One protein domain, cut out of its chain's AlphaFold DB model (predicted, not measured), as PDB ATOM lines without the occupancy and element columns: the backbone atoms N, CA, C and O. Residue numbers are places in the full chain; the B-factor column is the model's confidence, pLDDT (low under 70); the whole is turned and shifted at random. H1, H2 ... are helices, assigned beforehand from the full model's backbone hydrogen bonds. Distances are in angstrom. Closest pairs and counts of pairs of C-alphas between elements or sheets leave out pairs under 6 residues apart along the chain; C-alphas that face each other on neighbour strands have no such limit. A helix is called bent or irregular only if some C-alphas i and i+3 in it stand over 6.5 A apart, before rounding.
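What this domain is: This is residues 60 to 101 of the 101 residues of an uncharacterized protein of Streptococcus sanguinis SK678 (UniProt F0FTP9). The domain is an open, flat U: H1 makes the base, the folded-back loop of residues 60 to 73 rises from one end of it, and H2 with the tail of residues 96 to 101 rises from the other, with an empty space between the two arms. The printed part has 42 residues with two named helices, H1 then H2, and no named strand. The class is all helix, though the helices hold only 18 of the 42 residues. The whole is loose, with a radius of gyration of the C-alphas of 12.8 A, and spans 30 by 28 by 12 A.

How they stand to each other: In the first stretch, residues 65 to 66 form a short antiparallel pairing with residues 69 to 70. H1, residues 74 to 84, follows this stretch. A tight link of 4 residues joins it to H2, residues 89 to 95. H1 and H2 are apart, with no C-alpha of the one within 8 A of the other. In H1, 5 of 7 O i to N i+4 pairs are within hydrogen-bond range; in H2, 1 of 3 are, beside 3 of 4 O i to N i+3 pairs.

Where its parts are: Residues 60 to 73 hold no named element. H1 begins at C-alpha 74, at (48.495, -56.088, 10.422), and measures 15.2 A from first to last C-alpha. It is irregular: C-alphas 75 and 78 are 7.6 A apart. H2 measures 10.7 A and ends at C-alpha 95, at (38.480, -45.368, 27.043).

The domain as a whole: The C-alphas of Met 75 and Ile 101, the two farthest apart, are 31.8 A apart. Residues 85 to 91, of which 89 to 91 belong to H2, stand free, as do residues 93 to 101, of which 93 to 95 belong to H2. The printed part has no cut and ends at the chain's last residue. The mean pLDDT of the printed part is 79.5, and residues 89 to 101 are under 70.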
ATOM      1  N   ARG A  60      53.376 -50.733  11.247       94.31
ATOM      2  CA  ARG A  60      54.014 -52.045  11.382       94.31
ATOM      3  C   ARG A  60      53.480 -53.056  10.368       94.31
ATOM      4  O   ARG A  60      52.279 -53.137  10.104       94.31
ATOM      5  N   ASP A  61      54.380 -53.902   9.902       93.69
ATOM      6  CA  ASP A  61      54.148 -54.956   8.919       93.69
ATOM      7  C   ASP A  61      54.169 -56.361   9.542       93.69
ATOM      8  O   ASP A  61      54.110 -57.368   8.837       93.69
ATOM      9  N   VAL A  62      54.191 -56.457  10.870       94.62
ATOM     10  CA  VAL A  62      54.102 -57.714  11.621       94.62
ATOM     11  C   VAL A  62      52.961 -57.664  12.630       94.62
ATOM     12  O   VAL A  62      52.531 -56.592  13.070       94.62
ATOM     13  N   ASN A  63      52.432 -58.833  12.988       96.25
ATOM     14  CA  ASN A  63      51.509 -58.955  14.113       96.25
ATOM     15  C   ASN A  63      52.297 -58.889  15.420       96.25
ATOM     16  O   ASN A  63      53.387 -59.445  15.511       96.25
ATOM     17  N   ILE A  64      51.729 -58.222  16.422       95.75
ATOM     18  CA  ILE A  64      52.316 -58.121  17.758       95.75
ATOM     19  C   ILE A  64      51.262 -58.471  18.804       95.75
ATOM     20  O   ILE A  64      50.071 -58.192  18.630       95.75
ATOM     21  N   GLY A  65      51.722 -59.067  19.893       96.31
ATOM     22  CA  GLY A  65      50.934 -59.374  21.075       96.31
ATOM     23  C   GLY A  65      51.776 -59.132  22.319       96.31
ATOM     24  O   GLY A  65      53.001 -59.040  22.240       96.31
ATOM     25  N   LYS A  66      51.107 -58.993  23.454       93.88
ATOM     26  CA  LYS A  66      51.739 -58.918  24.764       93.88
ATOM     27  C   LYS A  66      50.932 -59.789  25.715       93.88
ATOM     28  O   LYS A  66      49.726 -59.578  25.839       93.88
ATOM     29  N   ASP A  67      51.605 -60.733  26.364       94.75
ATOM     30  CA  ASP A  67      50.972 -61.754  27.201       94.75
ATOM     31  C   ASP A  67      49.861 -62.470  26.398       94.75
ATOM     32  O   ASP A  67      50.086 -62.854  25.250       94.75
ATOM     33  N   ASP A  68      48.653 -62.581  26.948       94.44
ATOM     34  CA  ASP A  68      47.503 -63.194  26.269       94.44
ATOM     35  C   ASP A  68      46.740 -62.228  25.338       94.44
ATOM     36  O   ASP A  68      45.712 -62.588  24.758       94.44
ATOM     37  N   PHE A  69      47.210 -60.985  25.174       94.81
ATOM     38  CA  PHE A  69      46.538 -59.971  24.364       94.81
ATOM     39  C   PHE A  69      47.179 -59.809  22.983       94.81
ATOM     40  O   PHE A  69      48.367 -59.512  22.848       94.81
ATOM     41  N   GLN A  70      46.360 -59.911  21.935       95.00
ATOM     42  CA  GLN A  70      46.769 -59.627  20.560       95.00
ATOM     43  C   GLN A  70      46.287 -58.238  20.136       95.00
ATOM     44  O   GLN A  70      45.103 -57.917  20.237       95.00
ATOM     45  N   PHE A  71      47.200 -57.416  19.616       95.44
ATOM     46  CA  PHE A  71      46.829 -56.133  19.021       95.44
ATOM     47  C   PHE A  71      46.187 -56.333  17.640       95.44
ATOM     48  O   PHE A  71      46.255 -57.412  17.053       95.44
ATOM     49  N   ALA A  72      45.599 -55.264  17.086       94.50
ATOM     50  CA  ALA A  72      44.940 -55.288  15.779       94.50
ATOM     51  C   ALA A  72      45.800 -55.998  14.706       94.50
ATOM     52  O   ALA A  72      46.954 -55.610  14.503       94.50
ATOM     53  N   PRO A  73      45.294 -57.017  13.994       95.69
ATOM     54  CA  PRO A  73      46.091 -57.718  12.992       95.69
ATOM     55  C   PRO A  73      46.602 -56.768  11.900       95.69
ATOM     56  O   PRO A  73      45.863 -55.891  11.450       95.69
ATOM     57  N   ARG A  74      47.846 -56.956  11.430       95.31
ATOM     58  CA  ARG A  74      48.495 -56.088  10.422       95.31
ATOM     59  C   ARG A  74      47.636 -55.887   9.173       95.31
ATOM     60  O   ARG A  74      47.582 -54.788   8.641       95.31
ATOM     61  N   MET A  75      46.920 -56.934   8.750       95.75
ATOM     62  CA  MET A  75      46.075 -56.927   7.551       95.75
ATOM     63  C   MET A  75      44.932 -55.911   7.645       95.75
ATOM     64  O   MET A  75      44.503 -55.378   6.629       95.75
ATOM     65  N   PHE A  76      44.459 -55.623   8.859       94.69
ATOM     66  CA  PHE A  76      43.346 -54.710   9.114       94.69
ATOM     67  C   PHE A  76      43.787 -53.414   9.800       94.69
ATOM     68  O   PHE A  76      42.941 -52.576  10.125       94.69
ATOM     69  N   LEU A  77      45.089 -53.231  10.040       95.19
ATOM     70  CA  LEU A  77      45.599 -52.127  10.849       95.19
ATOM     71  C   LEU A  77      45.330 -50.777  10.183       95.19
ATOM     72  O   LEU A  77      44.765 -49.889  10.814       95.19
ATOM     73  N   GLU A  78      45.627 -50.636   8.891       94.38
ATOM     74  CA  GLU A  78      45.343 -49.388   8.178       94.38
ATOM     75  C   GLU A  78      43.850 -49.042   8.157       94.38
ATOM     76  O   GLU A  78      43.464 -47.889   8.347       94.38
ATOM     77  N   GLN A  79      42.989 -50.040   7.934       94.81
ATOM     78  CA  GLN A  79      41.542 -49.834   7.933       94.81
ATOM     79  C   GLN A  79      41.047 -49.416   9.320       94.81
ATOM     80  O   GLN A  79      40.238 -48.494   9.425       94.81
ATOM     81  N   SER A  80      41.572 -50.048  10.370       94.50
ATOM     82  CA  SER A  80      41.291 -49.693  11.762       94.50
ATOM     83  C   SER A  80      41.704 -48.252  12.064       94.50
ATOM     84  O   SER A  80      40.912 -47.504  12.629       94.50
ATOM     85  N   LEU A  81      42.889 -47.818  11.622       93.88
ATOM     86  CA  LEU A  81      43.360 -46.438  11.794       93.88
ATOM     87  C   LEU A  81      42.469 -45.429  11.054       93.88
ATOM     88  O   LEU A  81      42.081 -44.410  11.627       93.88
ATOM     89  N   ARG A  82      42.064 -45.736   9.814       93.56
ATOM     90  CA  ARG A  82      41.108 -44.908   9.055       93.56
ATOM     91  C   ARG A  82      39.756 -44.789   9.754       93.56
ATOM     92  O   ARG A  82      39.119 -43.742   9.662       93.56
ATOM     93  N   TYR A  83      39.302 -45.849  10.418       92.31
ATOM     94  CA  TYR A  83      38.076 -45.827  11.209       92.31
ATOM     95  C   TYR A  83      38.242 -44.995  12.489       92.31
ATOM     96  O   TYR A  83      37.406 -44.136  12.759       92.31
ATOM     97  N   ILE A  84      39.342 -45.180  13.228       90.44
ATOM     98  CA  ILE A  84      39.647 -44.434  14.460       90.44
ATOM     99  C   ILE A  84      39.690 -42.924  14.202       90.44
ATOM    100  O   ILE A  84      39.101 -42.173  14.971       90.44
ATOM    101  N   ASN A  85      40.280 -42.482  13.087       90.56
ATOM    102  CA  ASN A  85      40.314 -41.062  12.710       90.56
ATOM    103  C   ASN A  85      38.919 -40.429  12.547       90.56
ATOM    104  O   ASN A  85      38.789 -39.211  12.612       90.56
ATOM    105  N   LYS A  86      37.878 -41.235  12.310       89.69
ATOM    106  CA  LYS A  86      36.490 -40.768  12.172       89.69
ATOM    107  C   LYS A  86      35.722 -40.794  13.494       89.69
ATOM    108  O   LYS A  86      34.581 -40.337  13.533       89.69
ATOM    109  N   LEU A  87      36.295 -41.360  14.559       87.00
ATOM    110  CA  LEU A  87      35.614 -41.443  15.844       87.00
ATOM    111  C   LEU A  87      35.492 -40.049  16.477       87.00
ATOM    112  O   LEU A  87      36.455 -39.282  16.486       87.00
ATOM    113  N   PRO A  88      34.330 -39.714  17.068       80.38
ATOM    114  CA  PRO A  88      34.195 -38.492  17.844       80.38
ATOM    115  C   PRO A  88      35.206 -38.481  18.997       80.38
ATOM    116  O   PRO A  88      35.226 -39.408  19.807       80.38
ATOM    117  N   GLN A  89      35.979 -37.400  19.128       68.62
ATOM    118  CA  GLN A  89      37.020 -37.244  20.158       68.62
ATOM    119  C   GLN A  89      36.523 -37.555  21.582       68.62
ATOM    120  O   GLN A  89      37.218 -38.191  22.370       68.62
ATOM    121  N   ARG A  90      35.262 -37.211  21.887       63.44
ATOM    122  CA  ARG A  90      34.612 -37.493  23.181       63.44
ATOM    123  C   ARG A  90      34.572 -38.987  23.542       63.44
ATOM    124  O   ARG A  90      34.543 -39.323  24.723       63.44
ATOM    125  N   ILE A  91      34.536 -39.884  22.553       59.47
ATOM    126  CA  ILE A  91      34.522 -41.337  22.785       59.47
ATOM    127  C   ILE A  91      35.922 -41.832  23.171       59.47
ATOM    128  O   ILE A  91      36.036 -42.646  24.086       59.47
ATOM    129  N   LEU A  92      36.978 -41.299  22.546       55.84
ATOM    130  CA  LEU A  92      38.366 -41.681  22.832       55.84
ATOM    131  C   LEU A  92      38.767 -41.333  24.271       55.84
ATOM    132  O   LEU A  92      39.349 -42.165  24.961       55.84
ATOM    133  N   THR A  93      38.356 -40.163  24.774       47.97
ATOM    134  CA  THR A  93      38.626 -39.755  26.163       47.97
ATOM    135  C   THR A  93      38.062 -40.746  27.186       47.97
ATOM    136  O   THR A  93      38.657 -40.943  28.238       47.97
ATOM    137  N   ARG A  94      36.938 -41.413  26.888       44.69
ATOM    138  CA  ARG A  94      36.262 -42.315  27.836       44.69
ATOM    139  C   ARG A  94      36.950 -43.677  27.984       44.69
ATOM    140  O   ARG A  94      36.770 -44.324  29.012       44.69
ATOM    141  N   LEU A  95      37.746 -44.098  26.999       48.31
ATOM    142  CA  LEU A  95      38.480 -45.368  27.043       48.31
ATOM    143  C   LEU A  95      39.767 -45.278  27.882       48.31
ATOM    144  O   LEU A  95      40.172 -46.280  28.461       48.31
ATOM    145  N   SER A  96      40.365 -44.090  28.027       44.97
ATOM    146  CA  SER A  96      41.596 -43.889  28.816       44.97
ATOM    147  C   SER A  96      41.379 -43.711  30.325       44.97
ATOM    148  O   SER A  96      42.351 -43.701  31.070       44.97
ATOM    149  N   ILE A  97      40.133 -43.582  30.802       44.19
ATOM    150  CA  ILE A  97      39.827 -43.344  32.232       44.19
ATOM    151  C   ILE A  97      39.520 -44.625  33.020       44.19
ATOM    152  O   ILE A  97      39.313 -44.556  34.230       44.19
ATOM    153  N   ASN A  98      39.477 -45.789  32.360       35.62
ATOM    154  CA  ASN A  98      39.133 -47.063  33.005       35.62
ATOM    155  C   ASN A  98      40.337 -47.964  33.310       35.62
ATOM    156  O   ASN A  98      40.163 -49.074  33.804       35.62
ATOM    157  N   THR A  99      41.556 -47.483  33.075       39.94
ATOM    158  CA  THR A  99      42.777 -48.144  33.543       39.94
ATOM    159  C   THR A  99      43.338 -47.326  34.697       39.94
ATOM    160  O   THR A  99      44.224 -46.496  34.521       39.94
ATOM    161  N   ARG A 100      42.754 -47.517  35.887       34.47
ATOM    162  CA  ARG A 100      43.402 -47.105  37.135       34.47
ATOM    163  C   ARG A 100      44.603 -48.024  37.347       34.47
ATOM    164  O   ARG A 100      44.422 -49.236  37.452       34.47
ATOM    165  N   ILE A 101      45.789 -47.428  37.342       41.25
ATOM    166  CA  ILE A 101      46.950 -47.923  38.088       41.25
ATOM    167  C   ILE A 101      46.703 -47.577  39.558       41.25
ATOM    168  O   ILE A 101      46.115 -46.492  39.795       41.25
TER     169      ILE A 101